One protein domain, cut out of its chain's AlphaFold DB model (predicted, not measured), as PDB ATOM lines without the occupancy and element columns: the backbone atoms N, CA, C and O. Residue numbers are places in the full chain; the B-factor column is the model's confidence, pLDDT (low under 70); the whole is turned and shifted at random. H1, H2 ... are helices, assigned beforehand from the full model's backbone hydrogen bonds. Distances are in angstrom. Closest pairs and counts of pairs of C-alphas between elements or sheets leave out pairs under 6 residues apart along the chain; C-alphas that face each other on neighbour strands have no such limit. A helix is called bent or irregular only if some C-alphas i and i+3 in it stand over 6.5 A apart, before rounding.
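Overview. This is residues 11 to 92 of the 100 residues of an uncharacterized protein of Thermoleptolyngbya sp. PKUAC-SCTA183 (UniProt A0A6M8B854). A helical hairpin, H1 and H2, packs on one long helix, H4, which runs nearly the length of the domain and is crossed by both at steep angles. The short H3 turns a corner at the end of H2, and a loop then leads to the start of H4. The printed part has 82 residues with four named helices, in the order H1, H2, H3, H4, and no named strand; the class is all helix. It is compact, with a radius of gyration of the C-alphas of 13.4 A, yet elongated, spanning 46 by 26 by 17 A.

Arrangement. H1, residues 11 to 27, touches H2, residues 37 to 49, most closely at the C-alphas of Arg 15 and Ser 44, 6.8 A apart; this hairpin has a steep tilt of 43 degrees, opposite ways. H1 also touches H4, residues 63 to 88, at a steep tilt of 49 degrees, the same way; residues 70 to 82 of H4 alone take part, and the closest C-alphas, of Ala 18 and Ala 74, are 4.3 A apart. H2 touches H4 at a steep tilt of 57 degrees, opposite ways; residues 77 to 81 of H4 alone take part, and the closest C-alphas, of Leu 40 and Tyr 81, are 6.5 A apart. H3, residues 51 to 57, only just touches H2, with 3 pairs of C-alphas within 8 A, and only at the corner. Every O i to N i+4 pair is within hydrogen-bond range in H1 and H2, 20 of 22 in H4 and 0 of 3 in H3, where 2 of 4 O i to N i+3 pairs are.

Along the chain. H1 begins at C-alpha 11, (104.762, 198.736, 183.643), and is 24.4 A long; H2 is 18.4 A and H3 10.8 A. H4, 35.5 A long with a kink of 31 degrees near residue 70, ends at C-alpha 88, (111.844, 178.347, 198.544). H3 and H4 are irregular: C-alphas 52 and 55 are 7.3 A apart, as are C-alphas 65 and 68.

Size, cuts and confidence. The two farthest C-alphas, of Pro 61 and Gln 92, are 47.6 A apart. The printed part has no cut and no long link. Mean pLDDT of the printed part is 82.4; residues 29 to 33, 51 to 53 and 91 are under 70.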
ATOM      1  N   ARG A  11     104.033 199.343 182.509       85.06
ATOM      2  CA  ARG A  11     104.762 198.736 183.643       85.06
ATOM      3  C   ARG A  11     103.962 198.702 184.942       85.06
ATOM      4  O   ARG A  11     104.028 197.717 185.676       85.06
ATOM      5  N   ALA A  12     103.247 199.782 185.254       84.75
ATOM      6  CA  ALA A  12     102.456 199.863 186.477       84.75
ATOM      7  C   ALA A  12     101.262 198.902 186.407       84.75
ATOM      8  O   ALA A  12     100.991 198.188 187.374       84.75
ATOM      9  N   PHE A  13     100.618 198.818 185.239       88.25
ATOM     10  CA  PHE A  13      99.510 197.897 185.003       88.25
ATOM     11  C   PHE A  13      99.945 196.432 185.007       88.25
ATOM     12  O   PHE A  13      99.267 195.625 185.636       88.25
ATOM     13  N   ILE A  14     101.101 196.092 184.423       88.56
ATOM     14  CA  ILE A  14     101.675 194.739 184.515       88.56
ATOM     15  C   ILE A  14     101.856 194.327 185.978       88.56
ATOM     16  O   ILE A  14     101.373 193.269 186.378       88.56
ATOM     17  N   ARG A  15     102.513 195.162 186.801       89.75
ATOM     18  CA  ARG A  15     102.735 194.845 188.224       89.75
ATOM     19  C   ARG A  15     101.422 194.674 188.977       89.75
ATOM     20  O   ARG A  15     101.270 193.711 189.723       89.75
ATOM     21  N   HIS A  16     100.475 195.586 188.767       91.19
ATOM     22  CA  HIS A  16      99.168 195.522 189.412       91.19
ATOM     23  C   HIS A  16      98.413 194.243 189.026       91.19
ATOM     24  O   HIS A  16      97.976 193.499 189.901       91.19
ATOM     25  N   LYS A  17      98.329 193.935 187.727       93.25
ATOM     26  CA  LYS A  17      97.686 192.721 187.216       93.25
ATOM     27  C   LYS A  17      98.363 191.445 187.725       93.25
ATOM     28  O   LYS A  17      97.673 190.493 188.079       93.25
ATOM     29  N   ALA A  18      99.694 191.413 187.787       91.06
ATOM     30  CA  ALA A  18     100.428 190.271 188.328       91.06
ATOM     31  C   ALA A  18     100.117 190.066 189.815       91.06
ATOM     32  O   ALA A  18      99.797 188.954 190.229       91.06
ATOM     33  N   LYS A  19     100.132 191.147 190.605       92.50
ATOM     34  CA  LYS A  19      99.762 191.115 192.023       92.50
ATOM     35  C   LYS A  19      98.347 190.575 192.230       92.50
ATOM     36  O   LYS A  19      98.167 189.691 193.060       92.50
ATOM     37  N   MET A  20      97.368 191.054 191.461       92.94
ATOM     38  CA  MET A  20      95.986 190.562 191.546       92.94
ATOM     39  C   MET A  20      95.904 189.058 191.276       92.94
ATOM     40  O   MET A  20      95.327 188.338 192.081       92.94
ATOM     41  N   ARG A  21      96.578 188.560 190.231       90.81
ATOM     42  CA  ARG A  21      96.626 187.119 189.922       90.81
ATOM     43  C   ARG A  21      97.252 186.287 191.046       90.81
ATOM     44  O   ARG A  21      96.798 185.178 191.317       90.81
ATOM     45  N   VAL A  22      98.295 186.801 191.698       88.06
ATOM     46  CA  VAL A  22      98.931 186.132 192.845       88.06
ATOM     47  C   VAL A  22      97.973 186.070 194.036       88.06
ATOM     48  O   VAL A  22      97.777 184.995 194.598       88.06
ATOM     49  N   LEU A  23      97.338 187.194 194.382       88.50
ATOM     50  CA  LEU A  23      96.387 187.275 195.495       88.50
ATOM     51  C   LEU A  23      95.135 186.419 195.251       88.50
ATOM     52  O   LEU A  23      94.657 185.754 196.166       88.50
ATOM     53  N   GLU A  24      94.626 186.384 194.018       87.69
ATOM     54  CA  GLU A  24      93.516 185.513 193.623       87.69
ATOM     55  C   GLU A  24      93.889 184.036 193.796       87.69
ATOM     56  O   GLU A  24      93.149 183.289 194.436       87.69
ATOM     57  N   ALA A  25      95.065 183.616 193.322       83.62
ATOM     58  CA  ALA A  25      95.538 182.244 193.501       83.62
ATOM     59  C   ALA A  25      95.732 181.871 194.984       83.62
ATOM     60  O   ALA A  25      95.421 180.745 195.382       83.62
ATOM     61  N   GLU A  26      96.210 182.803 195.815       80.75
ATOM     62  CA  GLU A  26      96.293 182.633 197.272       80.75
ATOM     63  C   GLU A  26      94.904 182.470 197.902       80.75
ATOM     64  O   GLU A  26      94.696 181.542 198.683       80.75
ATOM     65  N   SER A  27      93.930 183.294 197.505       78.81
ATOM     66  CA  SER A  27      92.552 183.209 198.008       78.81
ATOM     67  C   SER A  27      91.856 181.886 197.658       78.81
ATOM     68  O   SER A  27      91.013 181.413 198.417       78.81
ATOM     69  N   MET A  28      92.245 181.253 196.546       80.00
ATOM     70  CA  MET A  28      91.738 179.947 196.109       80.00
ATOM     71  C   MET A  28      92.469 178.755 196.754       80.00
ATOM     72  O   MET A  28      92.200 177.610 196.397       80.00
ATOM     73  N   GLY A  29      93.416 178.988 197.671       67.94
ATOM     74  CA  GLY A  29      94.195 177.923 198.316       67.94
ATOM     75  C   GLY A  29      95.236 177.260 197.406       67.94
ATOM     76  O   GLY A  29      95.798 176.227 197.760       67.94
ATOM     77  N   ILE A  30      95.502 177.845 196.234       67.12
ATOM     78  CA  ILE A  30      96.530 177.399 195.278       67.12
ATOM     79  C   ILE A  30      97.872 178.102 195.576       67.12
ATOM     80  O   ILE A  30      98.941 177.656 195.151       67.12
ATOM     81  N   GLY A  31      97.832 179.212 196.319       61.41
ATOM     82  CA  GLY A  31      99.006 179.959 196.762       61.41
ATOM     83  C   GLY A  31      99.684 179.347 197.988       61.41
ATOM     84  O   GLY A  31      99.040 178.783 198.866       61.41
ATOM     85  N   CYS A  32     101.014 179.452 198.034       57.44
ATOM     86  CA  CYS A  32     101.825 178.764 199.038       57.44
ATOM     87  C   CYS A  32     102.030 179.546 200.343       57.44
ATOM     88  O   CYS A  32     102.194 178.917 201.377       57.44
ATOM     89  N   LEU A  33     102.051 180.878 200.353       63.59
ATOM     90  CA  LEU A  33     102.457 181.657 201.532       63.59
ATOM     91  C   LEU A  33     102.005 183.109 201.394       63.59
ATOM     92  O   LEU A  33     101.744 183.548 200.282       63.59
ATOM     93  N   ALA A  34     102.037 183.854 202.505       76.88
ATOM     94  CA  ALA A  34     101.845 185.301 202.535       76.88
ATOM     95  C   ALA A  34     102.575 186.019 201.384       76.88
ATOM     96  O   ALA A  34     103.758 185.749 201.100       76.88
ATOM     97  N   PHE A  35     101.844 186.936 200.755       83.88
ATOM     98  CA  PHE A  35     102.311 187.753 199.653       83.88
ATOM     99  C   PHE A  35     103.568 188.566 200.016       83.88
ATOM    100  O   PHE A  35     103.612 189.274 201.021       83.88
ATOM    101  N   ASP A  36     104.594 188.460 199.174       88.12
ATOM    102  CA  ASP A  36     105.910 189.085 199.308       88.12
ATOM    103  C   ASP A  36     106.049 190.179 198.239       88.12
ATOM    104  O   ASP A  36     106.449 189.932 197.099       88.12
ATOM    105  N   GLU A  37     105.640 191.397 198.605       88.75
ATOM    106  CA  GLU A  37     105.707 192.573 197.729       88.75
ATOM    107  C   GLU A  37     107.149 192.882 197.266       88.75
ATOM    108  O   GLU A  37     107.322 193.104 196.064       88.75
ATOM    109  N   PRO A  38     108.187 192.859 198.134       90.44
ATOM    110  CA  PRO A  38     109.571 193.058 197.700       90.44
ATOM    111  C   PRO A  38     110.010 192.094 196.596       90.44
ATOM    112  O   PRO A  38     110.568 192.534 195.590       90.44
ATOM    113  N   LEU A  39     109.704 190.799 196.737       89.00
ATOM    114  CA  LEU A  39     110.040 189.804 195.719       89.00
ATOM    115  C   LEU A  39     109.345 190.101 194.386       89.00
ATOM    116  O   LEU A  39     109.967 190.013 193.329       89.00
ATOM    117  N   LEU A  40     108.061 190.472 194.407       90.69
ATOM    118  CA  LEU A  40     107.341 190.820 193.179       90.69
ATOM    119  C   LEU A  40     107.966 192.045 192.485       90.69
ATOM    120  O   LEU A  40     108.079 192.070 191.257       90.69
ATOM    121  N   GLN A  41     108.389 193.053 193.254       89.38
ATOM    122  CA  GLN A  41     109.046 194.247 192.717       89.38
ATOM    123  C   GLN A  41     110.399 193.926 192.082       89.38
ATOM    124  O   GLN A  41     110.664 194.380 190.964       89.38
ATOM    125  N   GLU A  42     111.214 193.113 192.749       89.88
ATOM    126  CA  GLU A  42     112.499 192.644 192.230       89.88
ATOM    127  C   GLU A  42     112.311 191.884 190.911       89.88
ATOM    128  O   GLU A  42     112.905 192.244 189.894       89.88
ATOM    129  N   LEU A  43     111.392 190.913 190.882       89.88
ATOM    130  CA  LEU A  43     111.087 190.142 189.675       89.88
ATOM    131  C   LEU A  43     110.568 191.024 188.541       89.88
ATOM    132  O   LEU A  43     110.982 190.850 187.398       89.88
ATOM    133  N   SER A  44     109.705 191.997 188.845       89.56
ATOM    134  CA  SER A  44     109.220 192.935 187.832       89.56
ATOM    135  C   SER A  44     110.358 193.771 187.247       89.56
ATOM    136  O   SER A  44     110.393 194.004 186.045       89.56
ATOM    137  N   THR A  45     111.321 194.178 188.074       87.25
ATOM    138  CA  THR A  45     112.475 194.971 187.639       87.25
ATOM    139  C   THR A  45     113.367 194.152 186.714       87.25
ATOM    140  O   THR A  45     113.682 194.609 185.616       87.25
ATOM    141  N   THR A  46     113.690 192.920 187.105       86.12
ATOM    142  CA  THR A  46     114.496 191.992 186.301       86.12
ATOM    143  C   THR A  46     113.814 191.638 184.980       86.12
ATOM    144  O   THR A  46     114.439 191.689 183.924       86.12
ATOM    145  N   LEU A  47     112.511 191.336 185.012       84.12
ATOM    146  CA  LEU A  47     111.728 191.023 183.816       84.12
ATOM    147  C   LEU A  47     111.713 192.205 182.841       84.12
ATOM    148  O   LEU A  47     111.931 192.025 181.644       84.12
ATOM    149  N   PHE A  48     111.516 193.420 183.357       83.75
ATOM    150  CA  PHE A  48     111.483 194.627 182.534       83.75
ATOM    151  C   PHE A  48     112.854 194.978 181.965       83.75
ATOM    152  O   PHE A  48     112.912 195.488 180.860       83.75
ATOM    153  N   GLN A  49     113.948 194.710 182.675       77.69
ATOM    154  CA  GLN A  49     115.305 194.999 182.195       77.69
ATOM    155  C   GLN A  49     115.858 193.944 181.225       77.69
ATOM    156  O   GLN A  49     116.885 194.178 180.593       77.69
ATOM    157  N   SER A  50     115.198 192.792 181.093       72.88
ATOM    158  CA  SER A  50     115.593 191.753 180.142       72.88
ATOM    159  C   SER A  50     115.380 192.191 178.686       72.88
ATOM    160  O   SER A  50     114.514 193.017 178.400       72.88
ATOM    161  N   GLU A  51     116.095 191.578 177.736       61.78
ATOM    162  CA  GLU A  51     115.880 191.802 176.292       61.78
ATOM    163  C   GLU A  51     114.424 191.539 175.862       61.78
ATOM    164  O   GLU A  51     113.924 192.140 174.910       61.78
ATOM    165  N   ARG A  52     113.704 190.691 176.610       65.12
ATOM    166  CA  ARG A  52     112.275 190.416 176.403       65.12
ATOM    167  C   ARG A  52     111.384 191.598 176.791       65.12
ATOM    168  O   ARG A  52     110.293 191.730 176.252       65.12
ATOM    169  N   GLY A  53     111.849 192.485 177.666       63.19
ATOM    170  CA  GLY A  53     111.128 193.667 178.132       63.19
ATOM    171  C   GLY A  53     111.012 194.796 177.105       63.19
ATOM    172  O   GLY A  53     110.343 195.784 177.392       63.19
ATOM    173  N   ALA A  54     111.603 194.675 175.908       70.06
ATOM    174  CA  ALA A  54     111.588 195.726 174.883       70.06
ATOM    175  C   ALA A  54     110.170 196.237 174.559       70.06
ATOM    176  O   ALA A  54     109.960 197.445 174.460       70.06
ATOM    177  N   ALA A  55     109.182 195.336 174.491       72.44
ATOM    178  CA  ALA A  55     107.782 195.692 174.250       72.44
ATOM    179  C   ALA A  55     107.185 196.582 175.355       72.44
ATOM    180  O   ALA A  55     106.306 197.391 175.097       72.44
ATOM    181  N   ILE A  56     107.696 196.496 176.582       73.06
ATOM    182  CA  ILE A  56     107.211 197.242 177.750       73.06
ATOM    183  C   ILE A  56     107.706 198.703 177.742       73.06
ATOM    184  O   ILE A  56     107.146 199.556 178.436       73.06
ATOM    185  N   PHE A  57     108.749 199.008 176.964       74.25
ATOM    186  CA  PHE A  57     109.271 200.368 176.780       74.25
ATOM    187  C   PHE A  57     108.686 201.083 175.557       74.25
ATOM    188  O   PHE A  57     108.990 202.257 175.341       74.25
ATOM    189  N   ILE A  58     107.848 200.407 174.766       78.56
ATOM    190  CA  ILE A  58     107.144 201.025 173.643       78.56
ATOM    191  C   ILE A  58     106.065 201.964 174.190       78.56
ATOM    192  O   ILE A  58     105.313 201.616 175.101       78.56
ATOM    193  N   ALA A  59     105.973 203.164 173.619       75.12
ATOM    194  CA  ALA A  59     104.868 204.072 173.892       75.12
ATOM    195  C   ALA A  59     103.613 203.572 173.164       75.12
ATOM    196  O   ALA A  59     103.537 203.620 171.936       75.12
ATOM    197  N   TYR A  60     102.629 203.088 173.919       78.50
ATOM    198  CA  TYR A  60     101.347 202.670 173.358       78.50
ATOM    199  C   TYR A  60     100.373 203.850 173.291       78.50
ATOM    200  O   TYR A  60     100.257 204.592 174.268       78.50
ATOM    201  N   PRO A  61      99.633 204.006 172.178       74.69
ATOM    202  CA  PRO A  61      98.705 205.120 171.998       74.69
ATOM    203  C   PRO A  61      97.431 204.983 172.843       74.69
ATOM    204  O   PRO A  61      96.740 205.968 173.078       74.69
ATOM    205  N   ASN A  62      97.077 203.764 173.269       78.50
ATOM    206  CA  ASN A  62      95.915 203.491 174.111       78.50
ATOM    207  C   ASN A  62      96.047 202.135 174.829       78.50
ATOM    208  O   ASN A  62      96.902 201.314 174.491       78.50
ATOM    209  N   ARG A  63      95.159 201.893 175.801       81.06
ATOM    210  CA  ARG A  63      95.114 200.651 176.589       81.06
ATOM    211  C   ARG A  63      94.887 199.401 175.738       81.06
ATOM    212  O   ARG A  63      95.550 198.403 175.974       81.06
ATOM    213  N   GLN A  64      93.985 199.441 174.757       83.50
ATOM    214  CA  GLN A  64      93.688 198.275 173.909       83.50
ATOM    215  C   GLN A  64      94.933 197.761 173.180       83.50
ATOM    216  O   GLN A  64      95.130 196.555 173.069       83.50
ATOM    217  N   ALA A  65      95.803 198.669 172.734       78.25
ATOM    218  CA  ALA A  65      97.057 198.311 172.086       78.25
ATOM    219  C   ALA A  65      98.085 197.686 173.054       78.25
ATOM    220  O   ALA A  65      98.942 196.925 172.613       78.25
ATOM    221  N   ALA A  66      97.999 197.993 174.353       84.88
ATOM    222  CA  ALA A  66      98.907 197.495 175.388       84.88
ATOM    223  C   ALA A  66      98.380 196.256 176.133       84.88
ATOM    224  O   ALA A  66      99.168 195.531 176.733       84.88
ATOM    225  N   GLU A  67      97.072 195.992 176.103       88.00
ATOM    226  CA  GLU A  67      96.415 195.015 176.979       88.00
ATOM    227  C   GLU A  67      96.962 193.591 176.815       88.00
ATOM    228  O   GLU A  67      97.248 192.928 177.810       88.00
ATOM    229  N   ALA A  68      97.207 193.156 175.577       86.00
ATOM    230  CA  ALA A  68      97.788 191.839 175.310       86.00
ATOM    231  C   ALA A  68      99.197 191.690 175.910       86.00
ATOM    232  O   ALA A  68      99.528 190.653 176.484       86.00
ATOM    233  N   ILE A  69     100.008 192.750 175.824       86.06
ATOM    234  CA  ILE A  69     101.350 192.794 176.413       86.06
ATOM    235  C   ILE A  69     101.240 192.797 177.933       86.06
ATOM    236  O   ILE A  69     101.917 192.022 178.605       86.06
ATOM    237  N   GLU A  70     100.349 193.613 178.491       88.94
ATOM    238  CA  GLU A  70     100.125 193.632 179.929       88.94
ATOM    239  C   GLU A  70      99.761 192.255 180.475       88.94
ATOM    240  O   GLU A  70     100.311 191.841 181.492       88.94
ATOM    241  N   ASP A  71      98.828 191.562 179.823       89.19
ATOM    242  CA  ASP A  71      98.347 190.267 180.287       89.19
ATOM    243  C   ASP A  71      99.407 189.183 180.162       89.19
ATOM    244  O   ASP A  71      99.582 188.412 181.106       89.19
ATOM    245  N   GLN A  72     100.160 189.172 179.061       89.44
ATOM    246  CA  GLN A  72     101.269 188.245 178.875       89.44
ATOM    247  C   GLN A  72     102.336 188.420 179.964       89.44
ATOM    248  O   GLN A  72     102.671 187.463 180.663       89.44
ATOM    249  N   PHE A  73     102.842 189.641 180.154       89.56
ATOM    250  CA  PHE A  73     103.897 189.894 181.138       89.56
ATOM    251  C   PHE A  73     103.401 189.751 182.576       89.56
ATOM    252  O   PHE A  73     104.148 189.310 183.448       89.56
ATOM    253  N   ALA A  74     102.140 190.094 182.849       92.25
ATOM    254  CA  ALA A  74     101.565 189.903 184.173       92.25
ATOM    255  C   ALA A  74     101.368 188.418 184.511       92.25
ATOM    256  O   ALA A  74     101.532 188.042 185.673       92.25
ATOM    257  N   LEU A  75     101.034 187.580 183.523       91.31
ATOM    258  CA  LEU A  75     100.970 186.129 183.689       91.31
ATOM    259  C   LEU A  75     102.360 185.548 183.975       91.31
ATOM    260  O   LEU A  75     102.524 184.859 184.980       91.31
ATOM    261  N   GLU A  76     103.358 185.885 183.154       90.94
ATOM    262  CA  GLU A  76     104.743 185.417 183.324       90.94
ATOM    263  C   GLU A  76     105.312 185.822 184.693       90.94
ATOM    264  O   GLU A  76     105.917 185.006 185.394       90.94
ATOM    265  N   LEU A  77     105.065 187.066 185.117       91.69
ATOM    266  CA  LEU A  77     105.497 187.567 186.420       91.69
ATOM    267  C   LEU A  77     104.826 186.804 187.574       91.69
ATOM    268  O   LEU A  77     105.505 186.404 188.521       91.69
ATOM    269  N   ALA A  78     103.514 186.565 187.491       91.44
ATOM    270  CA  ALA A  78     102.775 185.822 188.511       91.44
ATOM    271  C   ALA A  78     103.198 184.341 188.584       91.44
ATOM    272  O   ALA A  78     103.295 183.774 189.675       91.44
ATOM    273  N   GLU A  79     103.465 183.704 187.442       90.56
ATOM    274  CA  GLU A  79     103.972 182.330 187.365       90.56
ATOM    275  C   GLU A  79     105.377 182.204 187.943       90.56
ATOM    276  O   GLU A  79     105.621 181.339 188.787       90.56
ATOM    277  N   THR A  80     106.272 183.112 187.560       89.81
ATOM    278  CA  THR A  80     107.650 183.153 188.062       89.81
ATOM    279  C   THR A  80     107.676 183.372 189.572       89.81
ATOM    280  O   THR A  80     108.372 182.653 190.292       89.81
ATOM    281  N   TYR A  81     106.866 184.309 190.077       91.19
ATOM    282  CA  TYR A  81     106.714 184.541 191.513       91.19
ATOM    283  C   TYR A  81     106.274 183.265 192.246       91.19
ATOM    284  O   TYR A  81     106.916 182.855 193.218       91.19
ATOM    285  N   ARG A  82     105.218 182.595 191.761       87.88
ATOM    286  CA  ARG A  82     104.712 181.354 192.373       87.88
ATOM    287  C   ARG A  82     105.759 180.251 192.361       87.88
ATOM    288  O   ARG A  82     105.973 179.616 193.392       87.88
ATOM    289  N   TYR A  83     106.433 180.057 191.234       87.31
ATOM    290  CA  TYR A  83     107.485 179.059 191.089       87.31
ATOM    291  C   TYR A  83     108.630 179.274 192.088       87.31
ATOM    292  O   TYR A  83     109.046 178.335 192.768       87.31
ATOM    293  N   ILE A  84     109.106 180.514 192.243       86.06
ATOM    294  CA  ILE A  84     110.166 180.844 193.205       86.06
ATOM    295  C   ILE A  84     109.694 180.612 194.640       86.06
ATOM    296  O   ILE A  84     110.426 180.018 195.433       86.06
ATOM    297  N   LYS A  85     108.473 181.038 194.987       85.25
ATOM    298  CA  LYS A  85     107.915 180.827 196.332       85.25
ATOM    299  C   LYS A  85     107.768 179.341 196.653       85.25
ATOM    300  O   LYS A  85     108.175 178.933 197.735       85.25
ATOM    301  N   GLN A  86     107.278 178.535 195.711       81.56
ATOM    302  CA  GLN A  86     107.192 177.079 195.861       81.56
ATOM    303  C   GLN A  86     108.576 176.450 196.052       81.56
ATOM    304  O   GLN A  86     108.775 175.675 196.984       81.56
ATOM    305  N   ARG A  87     109.572 176.839 195.244       80.44
ATOM    306  CA  ARG A  87     110.946 176.332 195.387       80.44
ATOM    307  C   ARG A  87     111.625 176.747 196.685       80.44
ATOM    308  O   ARG A  87     112.384 175.963 197.234       80.44
ATOM    309  N   LYS A  88     111.347 177.940 197.217       75.12
ATOM    310  CA  LYS A  88     111.844 178.347 198.544       75.12
ATOM    311  C   LYS A  88     111.264 177.496 199.682       75.12
ATOM    312  O   LYS A  88     111.856 177.462 200.757       75.12
ATOM    313  N   MET A  89     110.134 176.819 199.473       70.00
ATOM    314  CA  MET A  89     109.566 175.866 200.436       70.00
ATOM    315  C   MET A  89     110.109 174.442 200.271       70.00
ATOM    316  O   MET A  89     109.850 173.600 201.125       70.00
ATOM    317  N   ASP A  90     110.872 174.170 199.211       75.88
ATOM    318  CA  ASP A  90     111.528 172.883 199.031       75.88
ATOM    319  C   ASP A  90     112.654 172.721 200.063       75.88
ATOM    320  O   ASP A  90     113.617 173.495 200.108       75.88
ATOM    321  N   THR A  91     112.540 171.690 200.898       68.81
ATOM    322  CA  THR A  91     113.489 171.364 201.964       68.81
ATOM    323  C   THR A  91     114.919 171.186 201.445       68.81
ATOM    324  O   THR A  91     115.874 171.477 202.165       68.81
ATOM    325  N   GLN A  92     115.104 170.723 200.204       70.50
ATOM    326  CA  GLN A  92     116.433 170.604 199.600       70.50
ATOM    327  C   GLN A  92     117.028 171.978 199.270       70.50
ATOM    328  O   GLN A  92     118.197 172.224 199.565       70.50
TER     329      GLN A  92